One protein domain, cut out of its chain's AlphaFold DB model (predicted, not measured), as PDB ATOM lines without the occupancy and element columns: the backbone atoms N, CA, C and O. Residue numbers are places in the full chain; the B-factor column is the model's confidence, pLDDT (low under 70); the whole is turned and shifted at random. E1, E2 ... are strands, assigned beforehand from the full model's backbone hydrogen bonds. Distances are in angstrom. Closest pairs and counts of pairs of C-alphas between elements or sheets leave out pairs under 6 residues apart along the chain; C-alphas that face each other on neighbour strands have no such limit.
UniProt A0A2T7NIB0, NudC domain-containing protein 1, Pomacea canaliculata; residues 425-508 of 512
ATOM      1  N   ARG A 425     160.181 154.152 136.044       61.78
ATOM      2  CA  ARG A 425     159.978 153.912 137.483       61.78
ATOM      3  C   ARG A 425     159.018 154.935 138.099       61.78
ATOM      4  O   ARG A 425     159.270 156.133 138.015       61.78
ATOM      5  N   SER A 426     158.032 154.460 138.861       64.75
ATOM      6  CA  SER A 426     157.216 155.308 139.744       64.75
ATOM      7  C   SER A 426     157.749 155.343 141.180       64.75
ATOM      8  O   SER A 426     157.970 156.419 141.729       64.75
ATOM      9  N   PHE A 427     158.040 154.180 141.772       74.81
ATOM     10  CA  PHE A 427     158.500 154.059 143.160       74.81
ATOM     11  C   PHE A 427     159.618 153.029 143.303       74.81
ATOM     12  O   PHE A 427     159.724 152.075 142.533       74.81
ATOM     13  N   SER A 428     160.447 153.192 144.330       79.12
ATOM     14  CA  SER A 428     161.431 152.190 144.734       79.12
ATOM     15  C   SER A 428     161.566 152.149 146.248       79.12
ATOM     16  O   SER A 428     161.433 153.179 146.905       79.12
ATOM     17  N   GLY A 429     161.872 150.978 146.788       73.81
ATOM     18  CA  GLY A 429     162.107 150.777 148.211       73.81
ATOM     19  C   GLY A 429     163.026 149.588 148.462       73.81
ATOM     20  O   GLY A 429     163.357 148.833 147.550       73.81
ATOM     21  N   CYS A 430     163.435 149.412 149.710       75.19
ATOM     22  CA  CYS A 430     164.195 148.248 150.150       75.19
ATOM     23  C   CYS A 430     163.642 147.747 151.483       75.19
ATOM     24  O   CYS A 430     163.088 148.526 152.261       75.19
ATOM     25  N   ALA A 431     163.767 146.443 151.731       75.06
ATOM     26  CA  ALA A 431     163.444 145.883 153.034       75.06
ATOM     27  C   ALA A 431     164.396 146.466 154.094       75.06
ATOM     28  O   ALA A 431     165.581 146.644 153.803       75.06
ATOM     29  N   PRO A 432     163.937 146.714 155.336       67.38
ATOM     30  CA  PRO A 432     164.787 147.266 156.394       67.38
ATOM     31  C   PRO A 432     166.021 146.420 156.743       67.38
ATOM     32  O   PRO A 432     166.948 146.936 157.357       67.38
ATOM     33  N   ASP A 433     166.015 145.129 156.396       68.69
ATOM     34  CA  ASP A 433     167.138 144.200 156.568       68.69
ATOM     35  C   ASP A 433     167.911 143.914 155.272       68.69
ATOM     36  O   ASP A 433     168.785 143.051 155.261       68.69
ATOM     37  N   LEU A 434     167.596 144.641 154.194       62.91
ATOM     38  CA  LEU A 434     168.341 144.666 152.929       62.91
ATOM     39  C   LEU A 434     168.350 143.343 152.161       62.91
ATOM     40  O   LEU A 434     169.047 143.207 151.161       62.91
ATOM     41  N   SER A 435     167.520 142.391 152.577       71.31
ATOM     42  CA  SER A 435     167.319 141.126 151.870       71.31
ATOM     43  C   SER A 435     166.645 141.299 150.502       71.31
ATOM     44  O   SER A 435     166.627 140.367 149.695       71.31
ATOM     45  N   LEU A 436     166.052 142.471 150.246       73.88
ATOM     46  CA  LEU A 436     165.178 142.724 149.108       73.88
ATOM     47  C   LEU A 436     165.217 144.196 148.678       73.88
ATOM     48  O   LEU A 436     164.961 145.088 149.488       73.88
ATOM     49  N   ALA A 437     165.437 144.444 147.388       77.56
ATOM     50  CA  ALA A 437     165.167 145.728 146.744       77.56
ATOM     51  C   ALA A 437     163.923 145.608 145.856       77.56
ATOM     52  O   ALA A 437     163.703 144.577 145.223       77.56
ATOM     53  N   VAL A 438     163.096 146.648 145.805       75.62
ATOM     54  CA  VAL A 438     161.831 146.646 145.066       75.62
ATOM     55  C   VAL A 438     161.741 147.889 144.193       75.62
ATOM     56  O   VAL A 438     161.974 149.001 144.665       75.62
ATOM     57  N   ILE A 439     161.371 147.711 142.928       76.94
ATOM     58  CA  ILE A 439     161.090 148.790 141.981       76.94
ATOM     59  C   ILE A 439     159.690 148.581 141.410       76.94
ATOM     60  O   ILE A 439     159.400 147.514 140.885       76.94
ATOM     61  N   ALA A 440     158.836 149.597 141.474       76.50
ATOM     62  CA  ALA A 440     157.543 149.620 140.801       76.50
ATOM     63  C   ALA A 440     157.607 150.494 139.541       76.50
ATOM     64  O   ALA A 440     158.168 151.594 139.566       76.50
ATOM     65  N   ASP A 441     157.020 150.014 138.445       74.62
ATOM     66  CA  ASP A 441     156.746 150.840 137.265       74.62
ATOM     67  C   ASP A 441     155.497 151.719 137.480       74.62
ATOM     68  O   ASP A 441     154.831 151.659 138.516       74.62
ATOM     69  N   CYS A 442     155.175 152.594 136.531       65.31
ATOM     70  CA  CYS A 442     154.050 153.524 136.657       65.31
ATOM     71  C   CYS A 442     152.649 152.901 136.570       65.31
ATOM     72  O   CYS A 442     151.673 153.615 136.803       65.31
ATOM     73  N   SER A 443     152.501 151.614 136.239       63.59
ATOM     74  CA  SER A 443     151.190 151.099 135.816       63.59
ATOM     75  C   SER A 443     150.829 149.685 136.252       63.59
ATOM     76  O   SER A 443     149.639 149.401 136.367       63.59
ATOM     77  N   ARG A 444     151.786 148.769 136.435       72.31
ATOM     78  CA  ARG A 444     151.467 147.345 136.577       72.31
ATOM     79  C   ARG A 444     152.512 146.486 137.275       72.31
ATOM     80  O   ARG A 444     152.120 145.586 138.017       72.31
ATOM     81  N   HIS A 445     153.799 146.654 137.000       81.25
ATOM     82  CA  HIS A 445     154.806 145.691 137.441       81.25
ATOM     83  C   HIS A 445     155.568 146.183 138.658       81.25
ATOM     84  O   HIS A 445     156.088 147.298 138.699       81.25
ATOM     85  N   VAL A 446     155.702 145.283 139.626       78.50
ATOM     86  CA  VAL A 446     156.595 145.439 140.766       78.50
ATOM     87  C   VAL A 446     157.687 144.382 140.669       78.50
ATOM     88  O   VAL A 446     157.431 143.179 140.690       78.50
ATOM     89  N   TYR A 447     158.916 144.851 140.512       78.69
ATOM     90  CA  TYR A 447     160.133 144.073 140.364       78.69
ATOM     91  C   TYR A 447     160.810 143.934 141.723       78.69
ATOM     92  O   TYR A 447     161.128 144.930 142.367       78.69
ATOM     93  N   LEU A 448     161.033 142.701 142.158       80.06
ATOM     94  CA  LEU A 448     161.702 142.367 143.406       80.06
ATOM     95  C   LEU A 448     163.076 141.793 143.068       80.06
ATOM     96  O   LEU A 448     163.168 140.775 142.385       80.06
ATOM     97  N   TYR A 449     164.129 142.414 143.573       77.88
ATOM     98  CA  TYR A 449     165.514 142.021 143.370       77.88
ATOM     99  C   TYR A 449     166.093 141.480 144.675       77.88
ATOM    100  O   TYR A 449     166.049 142.145 145.712       77.88
ATOM    101  N   ARG A 450     166.661 140.278 144.611       73.12
ATOM    102  CA  ARG A 450     167.434 139.659 145.691       73.12
ATOM    103  C   ARG A 450     168.826 139.346 145.202       73.12
ATOM    104  O   ARG A 450     168.973 138.786 144.117       73.12
ATOM    105  N   GLN A 451     169.831 139.637 146.013       62.62
ATOM    106  CA  GLN A 451     171.210 139.303 145.692       62.62
ATOM    107  C   GLN A 451     171.785 138.284 146.672       62.62
ATOM    108  O   GLN A 451     171.339 138.151 147.806       62.62
ATOM    109  N   ASN A 452     172.782 137.556 146.172       65.19
ATOM    110  CA  ASN A 452     173.513 136.478 146.822       65.19
ATOM    111  C   ASN A 452     172.687 135.255 147.258       65.19
ATOM    112  O   ASN A 452     173.007 134.621 148.261       65.19
ATOM    113  N   VAL A 453     171.673 134.858 146.485       62.62
ATOM    114  CA  VAL A 453     170.935 133.619 146.768       62.62
ATOM    115  C   VAL A 453     171.809 132.404 146.418       62.62
ATOM    116  O   VAL A 453     172.260 132.328 145.270       62.62
ATOM    117  N   PRO A 454     172.053 131.455 147.346       63.47
ATOM    118  CA  PRO A 454     172.883 130.283 147.082       63.47
ATOM    119  C   PRO A 454     172.339 129.448 145.924       63.47
ATOM    120  O   PRO A 454     171.134 129.212 145.803       63.47
ATOM    121  N   THR A 455     173.233 128.968 145.071       60.25
ATOM    122  CA  THR A 455     172.877 128.062 143.982       60.25
ATOM    123  C   THR A 455     172.900 126.624 144.489       60.25
ATOM    124  O   THR A 455     173.932 126.156 144.965       60.25
ATOM    125  N   GLY A 456     171.795 125.888 144.338       61.28
ATOM    126  CA  GLY A 456     171.750 124.453 144.664       61.28
ATOM    127  C   GLY A 456     172.635 123.579 143.761       61.28
ATOM    128  O   GLY A 456     172.909 122.429 144.088       61.28
ATOM    129  N   THR A 457     173.102 124.121 142.631       57.22
ATOM    130  CA  THR A 457     174.017 123.472 141.687       57.22
ATOM    131  C   THR A 457     175.166 124.422 141.335       57.22
ATOM    132  O   THR A 457     174.934 125.625 141.226       57.22
ATOM    133  N   PRO A 458     176.405 123.930 141.151       56.75
ATOM    134  CA  PRO A 458     177.531 124.782 140.785       56.75
ATOM    135  C   PRO A 458     177.303 125.367 139.389       56.75
ATOM    136  O   PRO A 458     177.410 124.673 138.377       56.75
ATOM    137  N   LEU A 459     176.968 126.656 139.335       57.88
ATOM    138  CA  LEU A 459     176.891 127.396 138.085       57.88
ATOM    139  C   LEU A 459     178.296 127.864 137.717       57.88
ATOM    140  O   LEU A 459     179.036 128.343 138.567       57.88
ATOM    141  N   ARG A 460     178.690 127.730 136.451       56.91
ATOM    142  CA  ARG A 460     179.976 128.232 135.956       56.91
ATOM    143  C   ARG A 460     179.717 129.380 134.997       56.91
ATOM    144  O   ARG A 460     179.016 129.206 134.000       56.91
ATOM    145  N   ASN A 461     180.277 130.550 135.290       53.56
ATOM    146  CA  ASN A 461     180.234 131.689 134.387       53.56
ATOM    147  C   ASN A 461     180.975 131.307 133.094       53.56
ATOM    148  O   ASN A 461     182.175 131.038 133.120       53.56
ATOM    149  N   ARG A 462     180.260 131.248 131.963       49.19
ATOM    150  CA  ARG A 462     180.823 130.810 130.671       49.19
ATOM    151  C   ARG A 462     181.894 131.760 130.126       49.19
ATOM    152  O   ARG A 462     182.739 131.315 129.364       49.19
ATOM    153  N   ARG A 463     181.868 133.035 130.531       43.66
ATOM    154  CA  ARG A 463     182.793 134.080 130.073       43.66
ATOM    155  C   ARG A 463     184.080 134.116 130.895       43.66
ATOM    156  O   ARG A 463     185.155 134.252 130.332       43.66
ATOM    157  N   THR A 464     183.977 133.973 132.216       49.38
ATOM    158  CA  THR A 464     185.137 134.079 133.125       49.38
ATOM    159  C   THR A 464     185.648 132.728 133.624       49.38
ATOM    160  O   THR A 464     186.666 132.657 134.304       49.38
ATOM    161  N   GLY A 465     184.930 131.639 133.334       56.53
ATOM    162  CA  GLY A 465     185.251 130.290 133.795       56.53
ATOM    163  C   GLY A 465     185.089 130.076 135.304       56.53
ATOM    164  O   GLY A 465     185.320 128.955 135.759       56.53
ATOM    165  N   GLN A 466     184.689 131.104 136.063       56.72
ATOM    166  CA  GLN A 466     184.545 131.065 137.517       56.72
ATOM    167  C   GLN A 466     183.282 130.318 137.947       56.72
ATOM    168  O   GLN A 466     182.227 130.439 137.322       56.72
ATOM    169  N   ASN A 467     183.383 129.582 139.051       64.31
ATOM    170  CA  ASN A 467     182.218 129.007 139.709       64.31
ATOM    171  C   ASN A 467     181.461 130.110 140.459       64.31
ATOM    172  O   ASN A 467     182.027 130.825 141.281       64.31
ATOM    173  N   VAL A 468     180.178 130.229 140.157       61.41
ATOM    174  CA  VAL A 468     179.216 131.149 140.745       61.41
ATOM    175  C   VAL A 468     178.442 130.363 141.797       61.41
ATOM    176  O   VAL A 468     177.622 129.513 141.460       61.41
ATOM    177  N   SER A 469     178.737 130.620 143.070       61.81
ATOM    178  CA  SER A 469     178.048 129.980 144.200       61.81
ATOM    179  C   SER A 469     176.722 130.655 144.549       61.81
ATOM    180  O   SER A 469     175.885 130.056 145.218       61.81
ATOM    181  N   ASN A 470     176.544 131.907 144.117       59.84
ATOM    182  CA  ASN A 470     175.404 132.740 144.461       59.84
ATOM    183  C   ASN A 470     174.886 133.473 143.217       59.84
ATOM    184  O   ASN A 470     175.679 133.999 142.438       59.84
ATOM    185  N   ILE A 471     173.567 133.567 143.059       63.56
ATOM    186  CA  ILE A 471     172.920 134.308 141.970       63.56
ATOM    187  C   ILE A 471     172.060 135.451 142.502       63.56
ATOM    188  O   ILE A 471     171.520 135.391 143.609       63.56
ATOM    189  N   ALA A 472     171.902 136.490 141.685       62.91
ATOM    190  CA  ALA A 472     170.824 137.447 141.865       62.91
ATOM    191  C   ALA A 472     169.524 136.854 141.296       62.91
ATOM    192  O   ALA A 472     169.520 136.318 140.186       62.91
ATOM    193  N   LYS A 473     168.425 136.937 142.049       66.50
ATOM    194  CA  LYS A 473     167.085 136.562 141.585       66.50
ATOM    195  C   LYS A 473     166.243 137.816 141.394       66.50
ATOM    196  O   LYS A 473     166.223 138.694 142.255       66.50
ATOM    197  N   GLN A 474     165.506 137.854 140.291       75.88
ATOM    198  CA  GLN A 474     164.487 138.862 140.031       75.88
ATOM    199  C   GLN A 474     163.118 138.182 139.984       75.88
ATOM    200  O   GLN A 474     162.920 137.240 139.218       75.88
ATOM    201  N   TYR A 475     162.168 138.684 140.767       76.12
ATOM    202  CA  TYR A 475     160.758 138.315 140.676       76.12
ATOM    203  C   TYR A 475     159.969 139.488 140.106       76.12
ATOM    204  O   TYR A 475     160.292 140.647 140.362       76.12
ATOM    205  N   VAL A 476     158.930 139.191 139.331       80.50
ATOM    206  CA  VAL A 476     158.040 140.205 138.763       80.50
ATOM    207  C   VAL A 476     156.627 139.898 139.216       80.50
ATOM    208  O   VAL A 476     156.103 138.821 138.940       80.50
ATOM    209  N   VAL A 477     156.017 140.850 139.911       80.38
ATOM    210  CA  VAL A 477     154.608 140.805 140.287       80.38
ATOM    211  C   VAL A 477     153.849 141.723 139.344       80.38
ATOM    212  O   VAL A 477     154.120 142.919 139.290       80.38
ATOM    213  N   ALA A 478     152.914 141.157 138.585       82.81
ATOM    214  CA  ALA A 478     152.024 141.917 137.717       82.81
ATOM    215  C   ALA A 478     150.699 142.167 138.445       82.81
ATOM    216  O   ALA A 478     149.971 141.222 138.749       82.81
ATOM    217  N   LEU A 479     150.392 143.435 138.713       78.75
ATOM    218  CA  LEU A 479     149.094 143.864 139.228       78.75
ATOM    219  C   LEU A 479     148.025 143.811 138.119       78.75
ATOM    220  O   LEU A 479     148.321 143.555 136.941       78.75
ATOM    221  N   GLU A 480     146.766 144.020 138.505       71.56
ATOM    222  CA  GLU A 480     145.656 144.102 137.552       71.56
ATOM    223  C   GLU A 480     145.888 145.249 136.541       71.56
ATOM    224  O   GLU A 480     146.436 146.289 136.912       71.56
ATOM    225  N   PRO A 481     145.519 145.082 135.258       59.00
ATOM    226  CA  PRO A 481     145.743 146.106 134.238       59.00
ATOM    227  C   PRO A 481     145.047 147.443 134.555       59.00
ATOM    228  O   PRO A 481     143.896 147.448 134.984       59.00
ATOM    229  N   HIS A 482     145.719 148.556 134.225       60.81
ATOM    230  CA  HIS A 482     145.217 149.947 134.232       60.81
ATOM    231  C   HIS A 482     145.117 150.678 135.577       60.81
ATOM    232  O   HIS A 482     144.587 151.788 135.602       60.81
ATOM    233  N   ASP A 483     145.651 150.132 136.666       63.72
ATOM    234  CA  ASP A 483     145.636 150.830 137.952       63.72
ATOM    235  C   ASP A 483     147.015 151.427 138.252       63.72
ATOM    236  O   ASP A 483     147.960 150.718 138.600       63.72
ATOM    237  N   SER A 484     147.148 152.746 138.078       68.88
ATOM    238  CA  SER A 484     148.408 153.449 138.329       68.88
ATOM    239  C   SER A 484     148.864 153.213 139.765       68.88
ATOM    240  O   SER A 484     148.100 153.446 140.708       68.88
ATOM    241  N   ILE A 485     150.118 152.799 139.937       77.50
ATOM    242  CA  ILE A 485     150.723 152.693 141.263       77.50
ATOM    243  C   ILE A 485     150.913 154.118 141.792       77.50
ATOM    244  O   ILE A 485     151.463 154.968 141.097       77.50
ATOM    245  N   LEU A 486     150.423 154.378 143.005       79.25
ATOM    246  CA  LEU A 486     150.456 155.678 143.685       79.25
ATOM    247  C   LEU A 486     151.332 155.674 144.945       79.25
ATOM    248  O   LEU A 486     151.628 156.736 145.489       79.25
ATOM    249  N   GLY A 487     151.744 154.501 145.427       73.00
ATOM    250  CA  GLY A 487     152.656 154.393 146.558       73.00
ATOM    251  C   GLY A 487     153.177 152.979 146.776       73.00
ATOM    252  O   GLY A 487     152.520 151.997 146.432       73.00
ATOM    253  N   LEU A 488     154.361 152.888 147.380       84.56
ATOM    254  CA  LEU A 488     155.049 151.641 147.704       84.56
ATOM    255  C   LEU A 488     155.675 151.752 149.100       84.56
ATOM    256  O   LEU A 488     156.371 152.723 149.392       84.56
ATOM    257  N   CYS A 489     155.482 150.738 149.938       80.38
ATOM    258  CA  CYS A 489     156.211 150.548 151.187       80.38
ATOM    259  C   CYS A 489     156.742 149.115 151.246       80.38
ATOM    260  O   CYS A 489     156.037 148.173 150.886       80.38
ATOM    261  N   VAL A 490     157.985 148.947 151.692       78.81
ATOM    262  CA  VAL A 490     158.655 147.644 151.763       78.81
ATOM    263  C   VAL A 490     159.023 147.371 153.219       78.81
ATOM    264  O   VAL A 490     159.764 148.139 153.830       78.81
ATOM    265  N   SER A 491     158.498 146.287 153.783       74.38
ATOM    266  CA  SER A 491     158.934 145.723 155.062       74.38
ATOM    267  C   SER A 491     159.803 144.485 154.820       74.38
ATOM    268  O   SER A 491     160.112 144.124 153.684       74.38
ATOM    269  N   ARG A 492     160.223 143.826 155.905       70.75
ATOM    270  CA  ARG A 492     160.956 142.551 155.846       70.75
ATOM    271  C   ARG A 492     160.150 141.449 155.152       70.75
ATOM    272  O   ARG A 492     160.701 140.613 154.448       70.75
ATOM    273  N   ASP A 493     158.853 141.419 155.412       76.81
ATOM    274  CA  ASP A 493     157.965 140.297 155.124       76.81
ATOM    275  C   ASP A 493     156.833 140.650 154.152       76.81
ATOM    276  O   ASP A 493     156.212 139.747 153.594       76.81
ATOM    277  N   HIS A 494     156.585 141.937 153.904       82.56
ATOM    278  CA  HIS A 494     155.511 142.405 153.041       82.56
ATOM    279  C   HIS A 494     155.938 143.592 152.175       82.56
ATOM    280  O   HIS A 494     156.726 144.448 152.570       82.56
ATOM    281  N   ILE A 495     155.349 143.678 150.988       83.19
ATOM    282  CA  ILE A 495     155.372 144.874 150.148       83.19
ATOM    283  C   ILE A 495     153.943 145.387 150.075       83.19
ATOM    284  O   ILE A 495     153.053 144.684 149.600       83.19
ATOM    285  N   VAL A 496     153.723 146.610 150.543       83.81
ATOM    286  CA  VAL A 496     152.426 147.280 150.458       83.81
ATOM    287  C   VAL A 496     152.444 148.218 149.262       83.81
ATOM    288  O   VAL A 496     153.320 149.075 149.154       83.81
ATOM    289  N   ILE A 497     151.476 148.059 148.364       85.69
ATOM    290  CA  ILE A 497     151.343 148.848 147.141       85.69
ATOM    291  C   ILE A 497     149.982 149.526 147.167       85.69
ATOM    292  O   ILE A 497     148.961 148.852 147.269       85.69
ATOM    293  N   ALA A 498     149.957 150.848 147.058       83.44
ATOM    294  CA  ALA A 498     148.730 151.613 146.886       83.44
ATOM    295  C   ALA A 498     148.549 151.955 145.406       83.44
ATOM    296  O   ALA A 498     149.481 152.444 144.766       83.44
ATOM    297  N   THR A 499     147.357 151.723 144.871       82.62
ATOM    298  CA  THR A 499     146.922 152.186 143.550       82.62
ATOM    299  C   THR A 499     145.781 153.192 143.702       82.62
ATOM    300  O   THR A 499     145.394 153.536 144.823       82.62
ATOM    301  N   ALA A 500     145.237 153.696 142.592       75.31
ATOM    302  CA  ALA A 500     144.094 154.602 142.647       75.31
ATOM    303  C   ALA A 500     142.829 153.910 143.180       75.31
ATOM    304  O   ALA A 500     141.997 154.567 143.806       75.31
ATOM    305  N   SER A 501     142.684 152.596 142.954       79.25
ATOM    306  CA  SER A 501     141.479 151.854 143.340       79.25
ATOM    307  C   SER A 501     141.648 150.885 144.518       79.25
ATOM    308  O   SER A 501     140.659 150.573 145.187       79.25
ATOM    309  N   LYS A 502     142.866 150.395 144.799       84.25
ATOM    310  CA  LYS A 502     143.118 149.290 145.744       84.25
ATOM    311  C   LYS A 502     144.419 149.473 146.535       84.25
ATOM    312  O   LYS A 502     145.297 150.255 146.186       84.25
ATOM    313  N   VAL A 503     144.555 148.698 147.612       84.62
ATOM    314  CA  VAL A 503     145.827 148.495 148.321       84.62
ATOM    315  C   VAL A 503     146.154 147.007 148.296       84.62
ATOM    316  O   VAL A 503     145.358 146.187 148.750       84.62
ATOM    317  N   TYR A 504     147.322 146.662 147.768       82.38
ATOM    318  CA  TYR A 504     147.851 145.305 147.723       82.38
ATOM    319  C   TYR A 504     148.864 145.115 148.851       82.38
ATOM    320  O   TYR A 504     149.699 145.984 149.087       82.38
ATOM    321  N   ALA A 505     148.825 143.965 149.518       87.12
ATOM    322  CA  ALA A 505     149.870 143.523 150.436       87.12
ATOM    323  C   ALA A 505     150.443 142.208 149.904       87.12
ATOM    324  O   ALA A 505     149.784 141.171 149.931       87.12
ATOM    325  N   LEU A 506     151.656 142.266 149.364       83.25
ATOM    326  CA  LEU A 506     152.359 141.113 148.821       83.25
ATOM    327  C   LEU A 506     153.240 140.520 149.911       83.25
ATOM    328  O   LEU A 506     154.150 141.196 150.384       83.25
ATOM    329  N   ALA A 507     153.003 139.267 150.286       82.12
ATOM    330  CA  ALA A 507     153.931 138.544 151.143       82.12
ATOM    331  C   ALA A 507     155.236 138.291 150.379       82.12
ATOM    332  O   ALA A 507     155.236 137.755 149.267       82.12
ATOM    333  N   VAL A 508     156.349 138.690 150.978       73.12
ATOM    334  CA  VAL A 508     157.688 138.467 150.449       73.12
ATOM    335  C   VAL A 508     158.001 136.970 150.593       73.12
ATOM    336  O   VAL A 508     158.004 136.469 151.720       73.12
TER     337      VAL A 508
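This is residues 425 to 508 of the 512 residues of the protein "NudC domain-containing protein 1" of Pomacea canaliculata (UniProt A0A2T7NIB0). The domain is a small two-layer sandwich with a long arm: a sheet of four strands, E1 to E4, lies partly face to face with a smaller sheet, E5 to E7, and the hairpin of E3 and E4 runs on far beyond the second sheet. That arm, which ends in the link at residues 461 to 466, makes most of the length. The 84 printed residues hold seven named strands, E1 to E7 in chain order, and no named helix, an all-strand domain; the sheet orders are E1 - E2 - E3 - E4 and E5 - E6 - E7, both antiparallel. The whole is loose, with a radius of gyration of the C-alphas of 15.4 A, and only just elongated, spanning 49 by 25 by 18 A.

In the larger sheet, E3, residues 445 to 460, and E4, residues 467 to 478, form a hairpin, with N 448 and O 475 2.8 A apart. E3 bends by 99 degrees at residue 457, and beyond the bend N 468 and O 459 are 2.7 A apart. On the other side of E3, E2, residues 437 to 441, is its antiparallel neighbour, with N 439 and O 447 2.8 A apart. E1, residues 425 to 430, is an edge strand beside E2, with N 429 and O 438 2.9 A apart. These four strands form a meander, each the antiparallel neighbour of the one before, and the sheet is twisted, with C-alphas up to 7.0 A off its best plane. The other sheet is a second meander: E5, residues 485 to 490, E6, residues 494 to 499, and E7, residues 503 to 507. N 489 and O 496 are 2.8 A apart, as are N 497 and O 504. The two sheets form a sandwich, two sheets face to face, their facing parts 9.2 A centre to centre and their planes 22 degrees apart. The closest C-alphas of E1 and E5 are those of Cys 430 and Val 490, 5.8 A apart; E4 and E7 are apart.

E3 spans 30.7 A from first to last C-alpha and E4 32.9 A, from C-alpha 467 at (182.218, 129.007, 139.709) to C-alpha 478 at (152.024, 141.917, 137.717). E1 spans 14.5 A from C-alpha 425 at (159.978, 153.912, 137.483), and E2 13.7 A. E5 spans 14.1 A, E6 16.1 A and E7 13.1 A, ending with C-alpha 507 at (153.931, 138.544, 151.143).

The two C-alphas farthest apart are those of Gly 465 and Ser 501, 49.7 A. The printed part has no cut and no long link. The mean pLDDT of the printed part is 71.2, and 34 residues are under 70, among them residues 451 to 473.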